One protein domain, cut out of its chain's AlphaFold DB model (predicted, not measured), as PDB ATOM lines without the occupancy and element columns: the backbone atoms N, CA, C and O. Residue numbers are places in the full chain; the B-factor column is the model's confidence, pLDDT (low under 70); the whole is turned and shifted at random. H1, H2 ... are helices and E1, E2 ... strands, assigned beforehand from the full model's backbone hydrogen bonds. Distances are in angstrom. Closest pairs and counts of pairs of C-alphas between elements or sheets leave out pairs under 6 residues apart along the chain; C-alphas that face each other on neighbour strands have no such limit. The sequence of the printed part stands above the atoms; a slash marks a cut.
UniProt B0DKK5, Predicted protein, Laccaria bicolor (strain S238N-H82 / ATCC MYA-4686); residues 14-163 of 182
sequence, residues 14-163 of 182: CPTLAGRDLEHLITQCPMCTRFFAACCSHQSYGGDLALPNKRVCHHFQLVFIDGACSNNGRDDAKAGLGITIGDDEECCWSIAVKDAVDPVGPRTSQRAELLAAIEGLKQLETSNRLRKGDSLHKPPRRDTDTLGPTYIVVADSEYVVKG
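Overview. This is residues 14 to 163 of the 182 residues of the protein "Predicted protein" of Laccaria bicolor (strain S238N-H82 / ATCC MYA-4686) (UniProt B0DKK5). One long helix, H2, packs slantwise over one face of a twisted sheet of four strands; at the sheet's end near residue 60, a small hairpin, E1 and E2, packs on E3. The 150 printed residues hold three named helices and six strands, in the order H1 E1 E2 E3 E4 E5 H2 E6 H3. The larger sheet, E5 E4 E3 E6, is mixed; the class is mixed, with under half of the residues in named elements. The whole is only just compact, close to loose, with a radius of gyration of the C-alphas of 17.4 A and spans of 54 by 37 by 29 A.

Along the chain. Find C-alpha 22 at (5.198, 0.309, 124.111), where H1 runs to 25; E1 is 26 to 28 and E2 35 to 37. E3, 60 to 70, covers 32.7 A; E4, 78 to 84, 20.6 A; E5, 92 to 96, 13.6 A. H2, 109 to 130, covers 30.9 A, then come E6, 150 to 154, and H3, 158 to 163, ending at (17.315, 6.553, 143.885).

Arrangement. E3 E4 E5 form a meander, each strand the antiparallel neighbour of the one before; look at N 66 and O 82, 2.9 A, and N 95 and O 81, 2.9 A. E6 is parallel to E3, with N 63 and O 152 3.0 A apart. E5, H2, E6 form a split strand-helix-strand unit, E4 and E3 between its strands, with a right-handed crossover. H2 makes two layers with the sheet, at a height of 6.2 A; its closest C-alphas to E3 are Glu 113 and Gly 67, 3.9 A. H3 touches H2 with H2's residues 110 to 114 alone, closest C-alphas Val 160 and Leu 114, 6.3 A. E1 and E2 pair through N 27 and O 36, 2.9 A; the closest C-alphas of E2 and E3 are Phe 36 and Gln 61, 4.7 A. H1 and H2 are apart. In H2 and H3 every O i to N i+4 pair is within hydrogen-bond range; H1 is too short for one.

Size, cuts and confidence. The C-alphas farthest apart, of Asp 75 and Asp 143, are 55.7 A apart. The printed part has no cut; the links E2 to E3, E5 to H2 and H2 to E6 are long. Look for pLDDT under 70 at residues 41 to 55 and 132 to 148.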
ATOM      1  N   CYS A  14       8.673  12.221 124.244       84.44
ATOM      2  CA  CYS A  14       8.050  13.450 123.777       84.44
ATOM      3  C   CYS A  14       6.517  13.343 123.917       84.44
ATOM      4  O   CYS A  14       5.964  12.325 123.496       84.44
ATOM      5  N   PRO A  15       5.811  14.381 124.405       85.69
ATOM      6  CA  PRO A  15       4.351  14.364 124.513       85.69
ATOM      7  C   PRO A  15       3.619  14.038 123.204       85.69
ATOM      8  O   PRO A  15       2.526  13.489 123.233       85.69
ATOM      9  N   THR A  16       4.221  14.305 122.039       83.19
ATOM     10  CA  THR A  16       3.635  13.940 120.734       83.19
ATOM     11  C   THR A  16       3.616  12.431 120.469       83.19
ATOM     12  O   THR A  16       3.017  11.990 119.495       83.19
ATOM     13  N   LEU A  17       4.329  11.645 121.280       82.31
ATOM     14  CA  LEU A  17       4.321  10.183 121.266       82.31
ATOM     15  C   LEU A  17       3.365   9.608 122.328       82.31
ATOM     16  O   LEU A  17       3.290   8.391 122.473       82.31
ATOM     17  N   ALA A  18       2.646  10.452 123.076       84.75
ATOM     18  CA  ALA A  18       1.678   9.993 124.066       84.75
ATOM     19  C   ALA A  18       0.563   9.157 123.412       84.75
ATOM     20  O   ALA A  18       0.120   9.450 122.301       84.75
ATOM     21  N   GLY A  19       0.113   8.112 124.112       83.25
ATOM     22  CA  GLY A  19      -0.927   7.195 123.631       83.25
ATOM     23  C   GLY A  19      -0.456   6.166 122.598       83.25
ATOM     24  O   GLY A  19      -1.279   5.420 122.082       83.25
ATOM     25  N   ARG A  20       0.845   6.118 122.280       83.38
ATOM     26  CA  ARG A  20       1.442   5.025 121.502       83.38
ATOM     27  C   ARG A  20       1.692   3.813 122.397       83.38
ATOM     28  O   ARG A  20       2.084   3.975 123.552       83.38
ATOM     29  N   ASP A  21       1.534   2.623 121.828       86.19
ATOM     30  CA  ASP A  21       1.886   1.375 122.502       86.19
ATOM     31  C   ASP A  21       3.399   1.257 122.716       86.19
ATOM     32  O   ASP A  21       4.199   1.842 121.981       86.19
ATOM     33  N   LEU A  22       3.795   0.471 123.718       84.31
ATOM     34  CA  LEU A  22       5.198   0.309 124.111       84.31
ATOM     35  C   LEU A  22       6.086  -0.176 122.955       84.31
ATOM     36  O   LEU A  22       7.201   0.314 122.803       84.31
ATOM     37  N   GLU A  23       5.568  -1.061 122.102       83.25
ATOM     38  CA  GLU A  23       6.251  -1.567 120.898       83.25
ATOM     39  C   GLU A  23       6.613  -0.463 119.888       83.25
ATOM     40  O   GLU A  23       7.548  -0.602 119.103       83.25
ATOM     41  N   HIS A  24       5.904   0.667 119.924       81.94
ATOM     42  CA  HIS A  24       6.176   1.831 119.084       81.94
ATOM     43  C   HIS A  24       7.105   2.846 119.768       81.94
ATOM     44  O   HIS A  24       7.625   3.751 119.113       81.94
ATOM     45  N   LEU A  25       7.295   2.725 121.084       87.88
ATOM     46  CA  LEU A  25       8.179   3.570 121.889       87.88
ATOM     47  C   LEU A  25       9.567   2.950 122.071       87.88
ATOM     48  O   LEU A  25      10.542   3.678 122.266       87.88
ATOM     49  N   ILE A  26       9.654   1.624 121.994       91.06
ATOM     50  CA  ILE A  26      10.875   0.839 122.132       91.06
ATOM     51  C   ILE A  26      11.068   0.051 120.847       91.06
ATOM     52  O   ILE A  26      10.312  -0.862 120.544       91.06
ATOM     53  N   THR A  27      12.089   0.422 120.085       88.38
ATOM     54  CA  THR A  27      12.347  -0.161 118.767       88.38
ATOM     55  C   THR A  27      13.683  -0.873 118.751       88.38
ATOM     56  O   THR A  27      14.675  -0.326 119.239       88.38
ATOM     57  N   GLN A  28      13.737  -2.044 118.122       90.12
ATOM     58  CA  GLN A  28      14.988  -2.720 117.817       90.12
ATOM     59  C   GLN A  28      15.474  -2.325 116.417       90.12
ATOM     60  O   GLN A  28      14.708  -2.315 115.452       90.12
ATOM     61  N   CYS A  29      16.753  -1.983 116.282       87.25
ATOM     62  CA  CYS A  29      17.338  -1.746 114.967       87.25
ATOM     63  C   CYS A  29      17.620  -3.086 114.270       87.25
ATOM     64  O   CYS A  29      18.411  -3.859 114.797       87.25
ATOM     65  N   PRO A  30      17.107  -3.347 113.057       86.12
ATOM     66  CA  PRO A  30      17.346  -4.621 112.367       86.12
ATOM     67  C   PRO A  30      18.805  -4.828 111.925       86.12
ATOM     68  O   PRO A  30      19.185  -5.929 111.555       86.12
ATOM     69  N   MET A  31      19.627  -3.772 111.931       85.00
ATOM     70  CA  MET A  31      21.021  -3.815 111.468       85.00
ATOM     71  C   MET A  31      22.030  -3.946 112.610       85.00
ATOM     72  O   MET A  31      23.069  -4.587 112.459       85.00
ATOM     73  N   CYS A  32      21.775  -3.288 113.743       86.31
ATOM     74  CA  CYS A  32      22.637  -3.400 114.917       86.31
ATOM     75  C   CYS A  32      22.035  -4.223 116.052       86.31
ATOM     76  O   CYS A  32      22.698  -4.337 117.072       86.31
ATOM     77  N   THR A  33      20.812  -4.731 115.862       90.94
ATOM     78  CA  THR A  33      20.041  -5.618 116.753       90.94
ATOM     79  C   THR A  33      19.810  -5.099 118.169       90.94
ATOM     80  O   THR A  33      19.322  -5.817 119.037       90.94
ATOM     81  N   ARG A  34      20.060  -3.806 118.393       92.38
ATOM     82  CA  ARG A  34      19.927  -3.143 119.691       92.38
ATOM     83  C   ARG A  34      18.624  -2.380 119.859       92.38
ATOM     84  O   ARG A  34      18.013  -1.959 118.877       92.38
ATOM     85  N   PHE A  35      18.256  -2.153 121.113       94.44
ATOM     86  CA  PHE A  35      17.091  -1.392 121.532       94.44
ATOM     87  C   PHE A  35      17.363   0.108 121.631       94.44
ATOM     88  O   PHE A  35      18.382   0.567 122.161       94.44
ATOM     89  N   PHE A  36      16.385   0.882 121.173       91.88
ATOM     90  CA  PHE A  36      16.405   2.337 121.182       91.88
ATOM     91  C   PHE A  36      15.043   2.896 121.571       91.88
ATOM     92  O   PHE A  36      14.003   2.319 121.246       91.88
ATOM     93  N   ALA A  37      15.056   4.050 122.234       90.75
ATOM     94  CA  ALA A  37      13.842   4.810 122.492       90.75
ATOM     95  C   ALA A  37      13.439   5.588 121.231       90.75
ATOM     96  O   ALA A  37      14.278   6.207 120.569       90.75
ATOM     97  N   ALA A  38      12.145   5.603 120.925       84.88
ATOM     98  CA  ALA A  38      11.604   6.344 119.799       84.88
ATOM     99  C   ALA A  38      11.874   7.857 119.916       84.88
ATOM    100  O   ALA A  38      11.647   8.487 120.952       84.88
ATOM    101  N   CYS A  39      12.306   8.456 118.805       78.44
ATOM    102  CA  CYS A  39      12.461   9.902 118.648       78.44
ATOM    103  C   CYS A  39      11.239  10.473 117.910       78.44
ATOM    104  O   CYS A  39      10.770   9.892 116.929       78.44
ATOM    105  N   CYS A  40      10.726  11.631 118.337       72.25
ATOM    106  CA  CYS A  40       9.708  12.342 117.562       72.25
ATOM    107  C   CYS A  40      10.350  13.181 116.441       72.25
ATOM    108  O   CYS A  40      11.497  13.620 116.549       72.25
ATOM    109  N   SER A  41       9.592  13.455 115.377       67.25
ATOM    110  CA  SER A  41      10.059  14.254 114.232       67.25
ATOM    111  C   SER A  41      10.453  15.690 114.614       67.25
ATOM    112  O   SER A  41      11.433  16.224 114.095       67.25
ATOM    113  N   HIS A  42       9.743  16.302 115.568       64.88
ATOM    114  CA  HIS A  42       9.984  17.678 116.028       64.88
ATOM    115  C   HIS A  42      11.288  17.856 116.818       64.88
ATOM    116  O   HIS A  42      11.800  18.967 116.927       64.88
ATOM    117  N   GLN A  43      11.833  16.777 117.387       60.34
ATOM    118  CA  GLN A  43      13.112  16.833 118.098       60.34
ATOM    119  C   GLN A  43      14.307  16.677 117.162       60.34
ATOM    120  O   GLN A  43      15.430  16.888 117.607       60.34
ATOM    121  N   SER A  44      14.075  16.420 115.866       52.81
ATOM    122  CA  SER A  44      15.026  16.549 114.753       52.81
ATOM    123  C   SER A  44      16.475  16.225 115.142       52.81
ATOM    124  O   SER A  44      17.388  17.011 114.896       52.81
ATOM    125  N   TYR A  45      16.695  15.059 115.753       54.25
ATOM    126  CA  TYR A  45      17.997  14.396 115.740       54.25
ATOM    127  C   TYR A  45      18.124  13.689 114.385       54.25
ATOM    128  O   TYR A  45      18.301  12.486 114.361       54.25
ATOM    129  N   GLY A  46      17.862  14.402 113.274       44.97
ATOM    130  CA  GLY A  46      17.899  13.971 111.859       44.97
ATOM    131  C   GLY A  46      17.303  12.606 111.472       44.97
ATOM    132  O   GLY A  46      17.736  12.025 110.481       44.97
ATOM    133  N   GLY A  47      16.325  12.093 112.217       40.88
ATOM    134  CA  GLY A  47      15.541  10.919 111.839       40.88
ATOM    135  C   GLY A  47      14.070  11.286 111.711       40.88
ATOM    136  O   GLY A  47      13.442  11.697 112.686       40.88
ATOM    137  N   ASP A  48      13.516  11.133 110.513       42.69
ATOM    138  CA  ASP A  48      12.074  11.142 110.331       42.69
ATOM    139  C   ASP A  48      11.467   9.927 111.041       42.69
ATOM    140  O   ASP A  48      11.518   8.814 110.526       42.69
ATOM    141  N   LEU A  49      10.791  10.215 112.151       50.94
ATOM    142  CA  LEU A  49       9.544   9.585 112.578       50.94
ATOM    143  C   LEU A  49       9.628   8.213 113.271       50.94
ATOM    144  O   LEU A  49      10.072   7.212 112.719       50.94
ATOM    145  N   ALA A  50       9.001   8.180 114.450       45.75
ATOM    146  CA  ALA A  50       8.355   7.025 115.065       45.75
ATOM    147  C   ALA A  50       7.203   6.496 114.177       45.75
ATOM    148  O   ALA A  50       6.026   6.595 114.527       45.75
ATOM    149  N   LEU A  51       7.540   6.023 112.975       46.78
ATOM    150  CA  LEU A  51       6.629   5.402 112.020       46.78
ATOM    151  C   LEU A  51       7.173   4.033 111.582       46.78
ATOM    152  O   LEU A  51       8.393   3.871 111.467       46.78
ATOM    153  N   PRO A  52       6.286   3.074 111.264       41.72
ATOM    154  CA  PRO A  52       6.684   1.817 110.648       41.72
ATOM    155  C   PRO A  52       7.461   2.068 109.341       41.72
ATOM    156  O   PRO A  52       7.096   2.947 108.557       41.72
ATOM    157  N   ASN A  53       8.516   1.284 109.095       51.31
ATOM    158  CA  ASN A  53       9.364   1.305 107.888       51.31
ATOM    159  C   ASN A  53      10.320   2.506 107.706       51.31
ATOM    160  O   ASN A  53      10.839   2.707 106.605       51.31
ATOM    161  N   LYS A  54      10.612   3.288 108.756       62.97
ATOM    162  CA  LYS A  54      11.676   4.314 108.726       62.97
ATOM    163  C   LYS A  54      12.887   3.944 109.593       62.97
ATOM    164  O   LYS A  54      12.834   3.045 110.426       62.97
ATOM    165  N   ARG A  55      14.028   4.599 109.329       69.75
ATOM    166  CA  ARG A  55      15.315   4.335 110.001       69.75
ATOM    167  C   ARG A  55      15.203   4.580 111.509       69.75
ATOM    168  O   ARG A  55      14.792   5.659 111.924       69.75
ATOM    169  N   VAL A  56      15.650   3.612 112.309       78.75
ATOM    170  CA  VAL A  56      15.676   3.711 113.776       78.75
ATOM    171  C   VAL A  56      16.606   4.843 114.231       78.75
ATOM    172  O   VAL A  56      17.737   4.977 113.756       78.75
ATOM    173  N   CYS A  57      16.129   5.663 115.167       79.25
ATOM    174  CA  CYS A  57      16.907   6.724 115.803       79.25
ATOM    175  C   CYS A  57      17.903   6.114 116.801       79.25
ATOM    176  O   CYS A  57      17.496   5.450 117.744       79.25
ATOM    177  N   HIS A  58      19.202   6.377 116.637       83.88
ATOM    178  CA  HIS A  58      20.254   5.808 117.499       83.88
ATOM    179  C   HIS A  58      20.659   6.722 118.670       83.88
ATOM    180  O   HIS A  58      21.679   6.492 119.325       83.88
ATOM    181  N   HIS A  59      19.893   7.793 118.906       83.75
ATOM    182  CA  HIS A  59      20.230   8.812 119.897       83.75
ATOM    183  C   HIS A  59      19.993   8.336 121.337       83.75
ATOM    184  O   HIS A  59      20.884   8.491 122.166       83.75
ATOM    185  N   PHE A  60      18.833   7.736 121.627       89.12
ATOM    186  CA  PHE A  60      18.499   7.199 122.949       89.12
ATOM    187  C   PHE A  60      18.702   5.685 122.963       89.12
ATOM    188  O   PHE A  60      17.845   4.934 122.502       89.12
ATOM    189  N   GLN A  61      19.849   5.239 123.461       92.88
ATOM    190  CA  GLN A  61      20.205   3.824 123.522       92.88
ATOM    191  C   GLN A  61      19.706   3.228 124.830       92.88
ATOM    192  O   GLN A  61      20.014   3.762 125.898       92.88
ATOM    193  N   LEU A  62      18.945   2.140 124.744       96.56
ATOM    194  CA  LEU A  62      18.358   1.503 125.915       96.56
ATOM    195  C   LEU A  62      19.263   0.385 126.436       96.56
ATOM    196  O   LEU A  62      19.887  -0.343 125.662       96.56
ATOM    197  N   VAL A  63      19.291   0.241 127.756       98.12
ATOM    198  CA  VAL A  63      19.740  -0.968 128.444       98.12
ATOM    199  C   VAL A  63      18.701  -1.339 129.486       98.12
ATOM    200  O   VAL A  63      18.403  -0.539 130.371       98.12
ATOM    201  N   PHE A  64      18.136  -2.532 129.361       98.31
ATOM    202  CA  PHE A  64      17.275  -3.114 130.381       98.31
ATOM    203  C   PHE A  64      18.139  -3.845 131.388       98.31
ATOM    204  O   PHE A  64      19.075  -4.552 131.003       98.31
ATOM    205  N   ILE A  65      17.837  -3.643 132.664       98.69
ATOM    206  CA  ILE A  65      18.575  -4.241 133.768       98.69
ATOM    207  C   ILE A  65      17.610  -4.852 134.776       98.69
ATOM    208  O   ILE A  65      16.511  -4.338 134.966       98.69
ATOM    209  N   ASP A  66      18.058  -5.930 135.408       98.56
ATOM    210  CA  ASP A  66      17.425  -6.565 136.562       98.56
ATOM    211  C   ASP A  66      18.517  -7.088 137.507       98.56
ATOM    212  O   ASP A  66      19.601  -7.508 137.076       98.56
ATOM    213  N   GLY A  67      18.245  -7.052 138.806       97.88
ATOM    214  CA  GLY A  67      19.157  -7.484 139.850       97.88
ATOM    215  C   GLY A  67      18.462  -8.351 140.889       97.88
ATOM    216  O   GLY A  67      17.733  -7.868 141.751       97.88
ATOM    217  N   ALA A  68      18.800  -9.637 140.915       97.06
ATOM    218  CA  ALA A  68      18.203 -10.585 141.847       97.06
ATOM    219  C   ALA A  68      19.193 -11.022 142.929       97.06
ATOM    220  O   ALA A  68      20.387 -11.203 142.679       97.06
ATOM    221  N   CYS A  69      18.689 -11.265 144.140       97.25
ATOM    222  CA  CYS A  69      19.463 -11.876 145.215       97.25
ATOM    223  C   CYS A  69      18.642 -12.933 145.960       97.25
ATOM    224  O   CYS A  69      17.617 -12.629 146.574       97.25
ATOM    225  N   SER A  70      19.116 -14.179 145.938       96.25
ATOM    226  CA  SER A  70      18.587 -15.247 146.778       96.25
ATOM    227  C   SER A  70      19.173 -15.157 148.185       96.25
ATOM    228  O   SER A  70      20.313 -14.734 148.382       96.25
ATOM    229  N   ASN A  71      18.361 -15.532 149.176       94.62
ATOM    230  CA  ASN A  71      18.671 -15.359 150.596       94.62
ATOM    231  C   ASN A  71      19.060 -13.909 150.960       94.62
ATOM    232  O   ASN A  71      19.993 -13.665 151.719       94.62
ATOM    233  N   ASN A  72      18.335 -12.948 150.377       94.50
ATOM    234  CA  ASN A  72      18.579 -11.505 150.433       94.50
ATOM    235  C   ASN A  72      19.010 -11.000 151.826       94.50
ATOM    236  O   ASN A  72      18.212 -10.984 152.766       94.50
ATOM    237  N   GLY A  73      20.270 -10.563 151.942       91.50
ATOM    238  CA  GLY A  73      20.831  -9.971 153.158       91.50
ATOM    239  C   GLY A  73      21.251 -10.954 154.257       91.50
ATOM    240  O   GLY A  73      21.614 -10.502 155.341       91.50
ATOM    241  N   ARG A  74      21.189 -12.268 154.013       91.94
ATOM    242  CA  ARG A  74      21.515 -13.329 154.983       91.94
ATOM    243  C   ARG A  74      22.823 -14.045 154.623       91.94
ATOM    244  O   ARG A  74      23.408 -13.807 153.567       91.94
ATOM    245  N   ASP A  75      23.267 -14.937 155.504       87.88
ATOM    246  CA  ASP A  75      24.440 -15.788 155.269       87.88
ATOM    247  C   ASP A  75      24.256 -16.633 153.993       87.88
ATOM    248  O   ASP A  75      23.175 -17.158 153.746       87.88
ATOM    249  N   ASP A  76      25.293 -16.758 153.161       89.62
ATOM    250  CA  ASP A  76      25.243 -17.415 151.834       89.62
ATOM    251  C   ASP A  76      24.333 -16.730 150.784       89.62
ATOM    252  O   ASP A  76      23.897 -17.359 149.816       89.62
ATOM    253  N   ALA A  77      24.049 -15.429 150.929       94.56
ATOM    254  CA  ALA A  77      23.352 -14.658 149.898       94.56
ATOM    255  C   ALA A  77      24.081 -14.713 148.539       94.56
ATOM    256  O   ALA A  77      25.280 -14.417 148.426       94.56
ATOM    257  N   LYS A  78      23.342 -15.049 147.475       95.31
ATOM    258  CA  LYS A  78      23.849 -15.134 146.093       95.31
ATOM    259  C   LYS A  78      23.082 -14.150 145.236       95.31
ATOM    260  O   LYS A  78      21.857 -14.114 145.286       95.31
ATOM    261  N   ALA A  79      23.803 -13.340 144.473       97.06
ATOM    262  CA  ALA A  79      23.205 -12.334 143.612       97.06
ATOM    263  C   ALA A  79      23.603 -12.543 142.152       97.06
ATOM    264  O   ALA A  79      24.683 -13.066 141.857       97.06
ATOM    265  N   GLY A  80      22.716 -12.132 141.255       97.56
ATOM    266  CA  GLY A  80      22.898 -12.170 139.812       97.56
ATOM    267  C   GLY A  80      22.390 -10.885 139.170       97.56
ATOM    268  O   GLY A  80      21.509 -10.223 139.715       97.56
ATOM    269  N   LEU A  81      22.978 -10.542 138.028       98.25
ATOM    270  CA  LEU A  81      22.639  -9.376 137.218       98.25
ATOM    271  C   LEU A  81      22.125  -9.863 135.862       98.25
ATOM    272  O   LEU A  81      22.810 -10.654 135.207       98.25
ATOM    273  N   GLY A  82      20.960  -9.380 135.449       98.38
ATOM    274  CA  GLY A  82      20.426  -9.523 134.100       98.38
ATOM    275  C   GLY A  82      20.557  -8.202 133.353       98.38
ATOM    276  O   GLY A  82      20.194  -7.154 133.882       98.38
ATOM    277  N   ILE A  83      21.118  -8.229 132.147       98.62
ATOM    278  CA  ILE A  83      21.321  -7.034 131.319       98.62
ATOM    279  C   ILE A  83      20.987  -7.386 129.873       98.62
ATOM    280  O   ILE A  83      21.489  -8.384 129.359       98.62
ATOM    281  N   THR A  84      20.214  -6.546 129.187       98.25
ATOM    282  CA  THR A  84      20.070  -6.631 127.728       98.25
ATOM    283  C   THR A  84      20.049  -5.258 127.065       98.25
ATOM    284  O   THR A  84      19.438  -4.307 127.555       98.25
ATOM    285  N   ILE A  85      20.736  -5.155 125.926       97.19
ATOM    286  CA  ILE A  85      20.685  -3.992 125.029       97.19
ATOM    287  C   ILE A  85      20.051  -4.327 123.673       97.19
ATOM    288  O   ILE A  85      20.037  -3.457 122.806       97.19
ATOM    289  N   GLY A  86      19.576  -5.559 123.473       95.94
ATOM    290  CA  GLY A  86      19.056  -6.113 122.218       95.94
ATOM    291  C   GLY A  86      18.751  -7.611 122.359       95.94
ATOM    292  O   GLY A  86      19.256  -8.237 123.284       95.94
ATOM    293  N   ASP A  87      17.964  -8.191 121.450       94.00
ATOM    294  CA  ASP A  87      17.541  -9.604 121.558       94.00
ATOM    295  C   ASP A  87      18.602 -10.633 121.139       94.00
ATOM    296  O   ASP A  87      18.460 -11.821 121.425       94.00
ATOM    297  N   ASP A  88      19.671 -10.202 120.470       93.81
ATOM    298  CA  ASP A  88      20.769 -11.104 120.121       93.81
ATOM    299  C   ASP A  88      21.512 -11.570 121.380       93.81
ATOM    300  O   ASP A  88      21.682 -10.816 122.341       93.81
ATOM    301  N   GLU A  89      22.040 -12.796 121.348       93.50
ATOM    302  CA  GLU A  89      22.783 -13.387 122.469       93.50
ATOM    303  C   GLU A  89      23.983 -12.519 122.890       93.50
ATOM    304  O   GLU A  89      24.219 -12.314 124.077       93.50
ATOM    305  N   GLU A  90      24.686 -11.910 121.929       93.56
ATOM    306  CA  GLU A  90      25.806 -10.989 122.185       93.56
ATOM    307  C   GLU A  90      25.387  -9.677 122.874       93.56
ATOM    308  O   GLU A  90      26.237  -8.930 123.365       93.56
ATOM    309  N   CYS A  91      24.088  -9.375 122.885       95.75
ATOM    310  CA  CYS A  91      23.490  -8.209 123.526       95.75
ATOM    311  C   CYS A  91      22.832  -8.540 124.874       95.75
ATOM    312  O   CYS A  91      22.219  -7.647 125.466       95.75
ATOM    313  N   CYS A  92      22.953  -9.783 125.350       97.88
ATOM    314  CA  CYS A  92      22.356 -10.272 126.585       97.88
ATOM    315  C   CYS A  92      23.433 -10.805 127.539       97.88
ATOM    316  O   CYS A  92      24.284 -11.608 127.164       97.88
ATOM    317  N   TRP A  93      23.375 -10.410 128.812       98.12
ATOM    318  CA  TRP A  93      24.323 -10.852 129.832       98.12
ATOM    319  C   TRP A  93      23.612 -11.332 131.094       98.12
ATOM    320  O   TRP A  93      22.741 -10.652 131.635       98.12
ATOM    321  N   SER A  94      24.057 -12.489 131.591       97.81
ATOM    322  CA  SER A  94      23.691 -13.047 132.893       97.81
ATOM    323  C   SER A  94      24.959 -13.224 133.722       97.81
ATOM    324  O   SER A  94      25.829 -14.034 133.391       97.81
ATOM    325  N   ILE A  95      25.115 -12.401 134.760       97.06
ATOM    326  CA  ILE A  95      26.383 -12.250 135.482       97.06
ATOM    327  C   ILE A  95      26.183 -12.594 136.954       97.06
ATOM    328  O   ILE A  95      25.430 -11.932 137.664       97.06
ATOM    329  N   ALA A  96      26.908 -13.600 137.446       96.62
ATOM    330  CA  ALA A  96      26.962 -13.899 138.874       96.62
ATOM    331  C   ALA A  96      27.788 -12.838 139.622       96.62
ATOM    332  O   ALA A  96      28.934 -12.558 139.255       96.62
ATOM    333  N   VAL A  97      27.236 -12.286 140.705       94.56
ATOM    334  CA  VAL A  97      27.935 -11.310 141.550       94.56
ATOM    335  C   VAL A  97      28.973 -12.033 142.402       94.56
ATOM    336  O   VAL A  97      28.645 -12.856 143.257       94.56
ATOM    337  N   LYS A  98      30.245 -11.711 142.160       90.00
ATOM    338  CA  LYS A  98      31.400 -12.237 142.902       90.00
ATOM    339  C   LYS A  98      31.851 -11.236 143.962       90.00
ATOM    340  O   LYS A  98      31.568 -10.048 143.847       90.00
ATOM    341  N   ASP A  99      32.648 -11.689 144.927       85.50
ATOM    342  CA  ASP A  99      33.200 -10.814 145.980       85.50
ATOM    343  C   ASP A  99      34.057  -9.675 145.417       85.50
ATOM    344  O   ASP A  99      34.077  -8.583 145.962       85.50
ATOM    345  N   ALA A 100      34.710  -9.881 144.269       82.94
ATOM    346  CA  ALA A 100      35.441  -8.812 143.586       82.94
ATOM    347  C   ALA A 100      34.537  -7.659 143.099       82.94
ATOM    348  O   ALA A 100      35.011  -6.542 142.922       82.94
ATOM    349  N   VAL A 101      33.251  -7.938 142.854       79.19
ATOM    350  CA  VAL A 101      32.256  -6.971 142.362       79.19
ATOM    351  C   VAL A 101      31.494  -6.335 143.524       79.19
ATOM    352  O   VAL A 101      31.196  -5.145 143.474       79.19
ATOM    353  N   ASP A 102      31.216  -7.111 144.576       84.69
ATOM    354  CA  ASP A 102      30.491  -6.663 145.766       84.69
ATOM    355  C   ASP A 102      31.294  -6.945 147.054       84.69
ATOM    356  O   ASP A 102      30.942  -7.840 147.820       84.69
ATOM    357  N   PRO A 103      32.406  -6.221 147.296       80.62
ATOM    358  CA  PRO A 103      33.426  -6.630 148.270       80.62
ATOM    359  C   PRO A 103      33.064  -6.392 149.739       80.62
ATOM    360  O   PRO A 103      33.799  -6.815 150.627       80.62
ATOM    361  N   VAL A 104      31.982  -5.665 150.023       81.44
ATOM    362  CA  VAL A 104      31.693  -5.166 151.376       81.44
ATOM    363  C   VAL A 104      30.276  -5.508 151.785       81.44
ATOM    364  O   VAL A 104      29.341  -4.989 151.192       81.44
ATOM    365  N   GLY A 105      30.105  -6.240 152.883       80.88
ATOM    366  CA  GLY A 105      28.798  -6.474 153.503       80.88
ATOM    367  C   GLY A 105      27.935  -7.518 152.783       80.88
ATOM    368  O   GLY A 105      28.363  -8.108 151.794       80.88
ATOM    369  N   PRO A 106      26.721  -7.782 153.296       88.31
ATOM    370  CA  PRO A 106      25.861  -8.818 152.747       88.31
ATOM    371  C   PRO A 106      25.323  -8.417 151.370       88.31
ATOM    372  O   PRO A 106      24.939  -7.260 151.144       88.31
ATOM    373  N   ARG A 107      25.248  -9.395 150.463       94.12
ATOM    374  CA  ARG A 107      24.602  -9.217 149.160       94.12
ATOM    375  C   ARG A 107      23.103  -9.030 149.361       94.12
ATOM    376  O   ARG A 107      22.485  -9.709 150.184       94.12
ATOM    377  N   THR A 108      22.526  -8.098 148.612       95.75
ATOM    378  CA  THR A 108      21.088  -7.819 148.659       95.75
ATOM    379  C   THR A 108      20.536  -7.553 147.271       95.75
ATOM    380  O   THR A 108      21.292  -7.168 146.379       95.75
ATOM    381  N   SER A 109      19.220  -7.687 147.097       96.62
ATOM    382  CA  SER A 109      18.566  -7.360 145.824       96.62
ATOM    383  C   SER A 109      18.820  -5.900 145.444       96.62
ATOM    384  O   SER A 109      19.268  -5.634 144.343       96.62
ATOM    385  N   GLN A 110      18.713  -4.955 146.385       96.00
ATOM    386  CA  GLN A 110      18.964  -3.532 146.100       96.00
ATOM    387  C   GLN A 110      20.385  -3.243 145.600       96.00
ATOM    388  O   GLN A 110      20.594  -2.351 144.779       96.00
ATOM    389  N   ARG A 111      21.380  -3.990 146.091       95.50
ATOM    390  CA  ARG A 111      22.753  -3.894 145.582       95.50
ATOM    391  C   ARG A 111      22.879  -4.524 144.206       95.50
ATOM    392  O   ARG A 111      23.529  -3.931 143.355       95.50
ATOM    393  N   ALA A 112      22.262  -5.686 143.993       97.19
ATOM    394  CA  ALA A 112      22.239  -6.346 142.692       97.19
ATOM    395  C   ALA A 112      21.638  -5.421 141.622       97.19
ATOM    396  O   ALA A 112      22.252  -5.224 140.584       97.19
ATOM    397  N   GLU A 113      20.527  -4.754 141.920       98.19
ATOM    398  CA  GLU A 113      19.869  -3.794 141.026       98.19
ATOM    399  C   GLU A 113      20.785  -2.621 140.641       98.19
ATOM    400  O   GLU A 113      20.961  -2.287 139.467       98.19
ATOM    401  N   LEU A 114      21.455  -2.010 141.627       97.31
ATOM    402  CA  LEU A 114      22.417  -0.932 141.369       97.31
ATOM    403  C   LEU A 114      23.639  -1.417 140.573       97.31
ATOM    404  O   LEU A 114      24.130  -0.703 139.696       97.31
ATOM    405  N   LEU A 115      24.140  -2.616 140.872       96.94
ATOM    406  CA  LEU A 115      25.255  -3.225 140.148       96.94
ATOM    407  C   LEU A 115      24.869  -3.552 138.703       96.94
ATOM    408  O   LEU A 115      25.677  -3.309 137.808       96.94
ATOM    409  N   ALA A 116      23.645  -4.026 138.461       98.25
ATOM    410  CA  ALA A 116      23.123  -4.291 137.125       98.25
ATOM    411  C   ALA A 116      23.051  -2.998 136.303       98.25
ATOM    412  O   ALA A 116      23.508  -2.975 135.163       98.25
ATOM    413  N   ALA A 117      22.609  -1.884 136.900       98.25
ATOM    414  CA  ALA A 117      22.628  -0.574 136.247       98.25
ATOM    415  C   ALA A 117      24.052  -0.105 135.881       98.25
ATOM    416  O   ALA A 117      24.287   0.372 134.769       98.25
ATOM    417  N   ILE A 118      25.023  -0.250 136.794       97.00
ATOM    418  CA  ILE A 118      26.429   0.115 136.543       97.00
ATOM    419  C   ILE A 118      27.022  -0.744 135.426       97.00
ATOM    420  O   ILE A 118      27.668  -0.225 134.515       97.00
ATOM    421  N   GLU A 119      26.833  -2.056 135.510       97.69
ATOM    422  CA  GLU A 119      27.386  -2.996 134.547       97.69
ATOM    423  C   GLU A 119      26.716  -2.838 133.178       97.69
ATOM    424  O   GLU A 119      27.411  -2.778 132.168       97.69
ATOM    425  N   GLY A 120      25.402  -2.613 133.137       97.81
ATOM    426  CA  GLY A 120      24.665  -2.332 131.907       97.81
ATOM    427  C   GLY A 120      25.196  -1.111 131.156       97.81
ATOM    428  O   GLY A 120      25.386  -1.166 129.940       97.81
ATOM    429  N   LEU A 121      25.539  -0.033 131.867       96.88
ATOM    430  CA  LEU A 121      26.170   1.144 131.258       96.88
ATOM    431  C   LEU A 121      27.556   0.834 130.670       96.88
ATOM    432  O   LEU A 121      27.882   1.335 129.591       96.88
ATOM    433  N   LYS A 122      28.366  -0.002 131.335       96.38
ATOM    434  CA  LYS A 122      29.679  -0.422 130.811       96.38
ATOM    435  C   LYS A 122      29.546  -1.301 129.574       96.38
ATOM    436  O   LYS A 122      30.325  -1.124 128.634       96.38
ATOM    437  N   GLN A 123      28.586  -2.229 129.564       95.44
ATOM    438  CA  GLN A 123      28.324  -3.084 128.405       95.44
ATOM    439  C   GLN A 123      27.922  -2.225 127.210       95.44
ATOM    440  O   GLN A 123      28.551  -2.289 126.159       95.44
ATOM    441  N   LEU A 124      26.977  -1.305 127.415       92.69
ATOM    442  CA  LEU A 124      26.522  -0.370 126.392       92.69
ATOM    443  C   LEU A 124      27.690   0.475 125.830       92.69
ATOM    444  O   LEU A 124      27.866   0.574 124.611       92.69
ATOM    445  N   GLU A 125      28.541   1.038 126.696       90.94
ATOM    446  CA  GLU A 125      29.732   1.780 126.263       90.94
ATOM    447  C   GLU A 125      30.722   0.903 125.478       90.94
ATOM    448  O   GLU A 125      31.251   1.328 124.445       90.94
ATOM    449  N   THR A 126      30.962  -0.323 125.937       91.75
ATOM    450  CA  THR A 126      31.874  -1.272 125.288       91.75
ATOM    451  C   THR A 126      31.360  -1.666 123.905       91.75
ATOM    452  O   THR A 126      32.104  -1.550 122.928       91.75
ATOM    453  N   SER A 127      30.078  -2.015 123.781       90.00
ATOM    454  CA  SER A 127      29.437  -2.331 122.499       90.00
ATOM    455  C   SER A 127      29.528  -1.164 121.512       90.00
ATOM    456  O   SER A 127      29.780  -1.367 120.323       90.00
ATOM    457  N   ASN A 128      29.401   0.080 121.991       86.50
ATOM    458  CA  ASN A 128      29.589   1.269 121.155       86.50
ATOM    459  C   ASN A 128      31.034   1.441 120.671       86.50
ATOM    460  O   ASN A 128      31.257   1.855 119.530       86.50
ATOM    461  N   ARG A 129      32.027   1.134 121.512       84.38
ATOM    462  CA  ARG A 129      33.447   1.220 121.137       84.38
ATOM    463  C   ARG A 129      33.830   0.170 120.099       84.38
ATOM    464  O   ARG A 129      34.571   0.504 119.178       84.38
ATOM    465  N   LEU A 130      33.313  -1.054 120.218       82.00
ATOM    466  CA  LEU A 130      33.592  -2.148 119.279       82.00
ATOM    467  C   LEU A 130      33.068  -1.867 117.863       82.00
ATOM    468  O   LEU A 130      33.653  -2.327 116.888       82.00
ATOM    469  N   ARG A 131      32.018  -1.048 117.732       72.06
ATOM    470  CA  ARG A 131      31.433  -0.651 116.439       72.06
ATOM    471  C   ARG A 131      31.963   0.682 115.883       72.06
ATOM    472  O   ARG A 131      31.351   1.266 114.983       72.06
ATOM    473  N   LYS A 132      33.103   1.190 116.376       60.97
ATOM    474  CA  LYS A 132      33.755   2.397 115.825       60.97
ATOM    475  C   LYS A 132      34.056   2.202 114.330       60.97
ATOM    476  O   LYS A 132      34.967   1.472 113.968       60.97
ATOM    477  N   GLY A 133      33.311   2.897 113.470       54.75
ATOM    478  CA  GLY A 133      33.474   2.846 112.008       54.75
ATOM    479  C   GLY A 133      32.151   2.752 111.253       54.75
ATOM    480  O   GLY A 133      32.075   3.151 110.092       54.75
ATOM    481  N   ASP A 134      31.087   2.323 111.931       64.94
ATOM    482  CA  ASP A 134      29.761   2.251 111.339       64.94
ATOM    483  C   ASP A 134      29.145   3.652 111.205       64.94
ATOM    484  O   ASP A 134      28.745   4.303 112.175       64.94
ATOM    485  N   SER A 135      29.135   4.161 109.976       62.44
ATOM    486  CA  SER A 135      28.594   5.485 109.667       62.44
ATOM    487  C   SER A 135      27.066   5.492 109.616       62.44
ATOM    488  O   SER A 135      26.473   6.566 109.697       62.44
ATOM    489  N   LEU A 136      26.430   4.318 109.509       61.69
ATOM    490  CA  LEU A 136      24.984   4.173 109.352       61.69
ATOM    491  C   LEU A 136      24.229   4.383 110.674       61.69
ATOM    492  O   LEU A 136      23.091   4.846 110.660       61.69
ATOM    493  N   HIS A 137      24.884   4.087 111.799       67.38
ATOM    494  CA  HIS A 137      24.304   4.118 113.148       67.38
ATOM    495  C   HIS A 137      24.780   5.307 113.996       67.38
ATOM    496  O   HIS A 137      24.626   5.317 115.219       67.38
ATOM    497  N   LYS A 138      25.366   6.336 113.369       62.53
ATOM    498  CA  LYS A 138      25.661   7.589 114.072       62.53
ATOM    499  C   LYS A 138      24.345   8.308 114.390       62.53
ATOM    500  O   LYS A 138      23.494   8.404 113.503       62.53
ATOM    501  N   PRO A 139      24.171   8.851 115.611       57.88
ATOM    502  CA  PRO A 139      23.048   9.732 115.878       57.88
ATOM    503  C   PRO A 139      23.117  10.888 114.870       57.88
ATOM    504  O   PRO A 139      24.212  11.425 114.648       57.88
ATOM    505  N   PRO A 140      22.009  11.246 114.206       51.97
ATOM    506  CA  PRO A 140      22.061  12.306 113.217       51.97
ATOM    507  C   PRO A 140      22.392  13.619 113.927       51.97
ATOM    508  O   PRO A 140      21.675  14.070 114.821       51.97
ATOM    509  N   ARG A 141      23.549  14.182 113.579       51.50
ATOM    510  CA  ARG A 141      24.115  15.350 114.252       51.50
ATOM    511  C   ARG A 141      23.395  16.604 113.771       51.50
ATOM    512  O   ARG A 141      23.339  16.843 112.566       51.50
ATOM    513  N   ARG A 142      22.907  17.441 114.690       50.12
ATOM    514  CA  ARG A 142      22.813  18.879 114.395       50.12
ATOM    515  C   ARG A 142      24.230  19.448 114.434       50.12
ATOM    516  O   ARG A 142      25.052  18.971 115.210       50.12
ATOM    517  N   ASP A 143      24.499  20.490 113.656       43.97
ATOM    518  CA  ASP A 143      25.805  21.176 113.620       43.97
ATOM    519  C   ASP A 143      26.238  21.723 115.004       43.97
ATOM    520  O   ASP A 143      27.405  21.993 115.260       43.97
ATOM    521  N   THR A 144      25.289  21.836 115.940       45.47
ATOM    522  CA  THR A 144      25.488  22.281 117.327       45.47
ATOM    523  C   THR A 144      25.606  21.144 118.350       45.47
ATOM    524  O   THR A 144      25.743  21.418 119.541       45.47
ATOM    525  N   ASP A 145      25.471  19.879 117.940       51.47
ATOM    526  CA  ASP A 145      25.362  18.742 118.858       51.47
ATOM    527  C   ASP A 145      26.747  18.154 119.161       51.47
ATOM    528  O   ASP A 145      27.264  17.277 118.467       51.47
ATOM    529  N   THR A 146      27.392  18.682 120.202       51.22
ATOM    530  CA  THR A 146      28.652  18.142 120.737       51.22
ATOM    531  C   THR A 146      28.449  16.865 121.557       51.22
ATOM    532  O   THR A 146      29.430  16.281 122.018       51.22
ATOM    533  N   LEU A 147      27.203  16.442 121.799       56.69
ATOM    534  CA  LEU A 147      26.896  15.302 122.655       56.69
ATOM    535  C   LEU A 147      26.795  14.000 121.852       56.69
ATOM    536  O   LEU A 147      26.223  13.930 120.768       56.69
ATOM    537  N   GLY A 148      27.420  12.954 122.395       69.06
ATOM    538  CA  GLY A 148      27.312  11.590 121.888       69.06
ATOM    539  C   GLY A 148      25.910  10.997 122.096       69.06
ATOM    540  O   GLY A 148      24.973  11.713 122.446       69.06
ATOM    541  N   PRO A 149      25.741   9.682 121.883       78.88
ATOM    542  CA  PRO A 149      24.490   9.019 122.234       78.88
ATOM    543  C   PRO A 149      24.151   9.210 123.718       78.88
ATOM    544  O   PRO A 149      25.034   9.235 124.576       78.88
ATOM    545  N   THR A 150      22.857   9.287 124.008       88.44
ATOM    546  CA  THR A 150      22.316   9.289 125.365       88.44
ATOM    547  C   THR A 150      21.990   7.857 125.774       88.44
ATOM    548  O   THR A 150      21.294   7.145 125.048       88.44
ATOM    549  N   TYR A 151      22.457   7.435 126.948       93.31
ATOM    550  CA  TYR A 151      22.160   6.114 127.504       93.31
ATOM    551  C   TYR A 151      20.997   6.197 128.483       93.31
ATOM    552  O   TYR A 151      21.016   7.018 129.402       93.31
ATOM    553  N   ILE A 152      20.002   5.339 128.287       96.31
ATOM    554  CA  ILE A 152      18.819   5.235 129.132       96.31
ATOM    555  C   ILE A 152      18.824   3.854 129.779       96.31
ATOM    556  O   ILE A 152      18.741   2.836 129.094       96.31
ATOM    557  N   VAL A 153      18.922   3.834 131.106       98.12
ATOM    558  CA  VAL A 153      18.758   2.614 131.897       98.12
ATOM    559  C   VAL A 153      17.270   2.414 132.153       98.12
ATOM    560  O   VAL A 153      16.609   3.309 132.682       98.12
ATOM    561  N   VAL A 154      16.754   1.254 131.763       97.94
ATOM    562  CA  VAL A 154      15.371   0.836 131.979       97.94
ATOM    563  C   VAL A 154      15.370  -0.206 133.091       97.94
ATOM    564  O   VAL A 154      16.029  -1.235 132.969       97.94
ATOM    565  N   ALA A 155      14.662   0.088 134.177       97.69
ATOM    566  CA  ALA A 155      14.591  -0.747 135.370       97.69
ATOM    567  C   ALA A 155      13.164  -0.719 135.931       97.69
ATOM    568  O   ALA A 155      12.496   0.317 135.869       97.69
ATOM    569  N   ASP A 156      12.719  -1.835 136.496       95.56
ATOM    570  CA  ASP A 156      11.466  -1.965 137.248       95.56
ATOM    571  C   ASP A 156      11.647  -1.638 138.743       95.56
ATOM    572  O   ASP A 156      10.701  -1.224 139.418       95.56
ATOM    573  N   SER A 157      12.878  -1.735 139.255       97.19
ATOM    574  CA  SER A 157      13.233  -1.362 140.621       97.19
ATOM    575  C   SER A 157      13.001   0.125 140.910       97.19
ATOM    576  O   SER A 157      13.796   0.999 140.540       97.19
ATOM    577  N   GLU A 158      11.951   0.430 141.684       96.44
ATOM    578  CA  GLU A 158      11.712   1.787 142.198       96.44
ATOM    579  C   GLU A 158      12.919   2.327 142.973       96.44
ATOM    580  O   GLU A 158      13.161   3.535 142.972       96.44
ATOM    581  N   TYR A 159      13.680   1.448 143.632       95.81
ATOM    582  CA  TYR A 159      14.870   1.831 144.380       95.81
ATOM    583  C   TYR A 159      15.941   2.430 143.466       95.81
ATOM    584  O   TYR A 159      16.517   3.465 143.801       95.81
ATOM    585  N   VAL A 160      16.164   1.843 142.286       97.50
ATOM    586  CA  VAL A 160      17.073   2.400 141.274       97.50
ATOM    587  C   VAL A 160      16.488   3.678 140.680       97.50
ATOM    588  O   VAL A 160      17.161   4.713 140.665       97.50
ATOM    589  N   VAL A 161      15.228   3.632 140.236       96.81
ATOM    590  CA  VAL A 161      14.581   4.747 139.526       96.81
ATOM    591  C   VAL A 161      14.476   5.987 140.416       96.81
ATOM    592  O   VAL A 161      14.998   7.044 140.054       96.81
ATOM    593  N   LYS A 162      13.864   5.888 141.602       96.31
ATOM    594  CA  LYS A 162      13.751   7.013 142.550       96.31
ATOM    595  C   LYS A 162      15.103   7.360 143.162       96.31
ATOM    596  O   LYS A 162      15.402   8.539 143.358       96.31
ATOM    597  N   GLY A 163      15.956   6.361 143.388       96.00
ATOM    598  CA  GLY A 163      17.315   6.553 143.885       96.00
ATOM    599  C   GLY A 163      18.108   7.543 143.046       96.00
ATOM    600  O   GLY A 163      18.682   8.480 143.597       96.00
TER     601      GLY A 163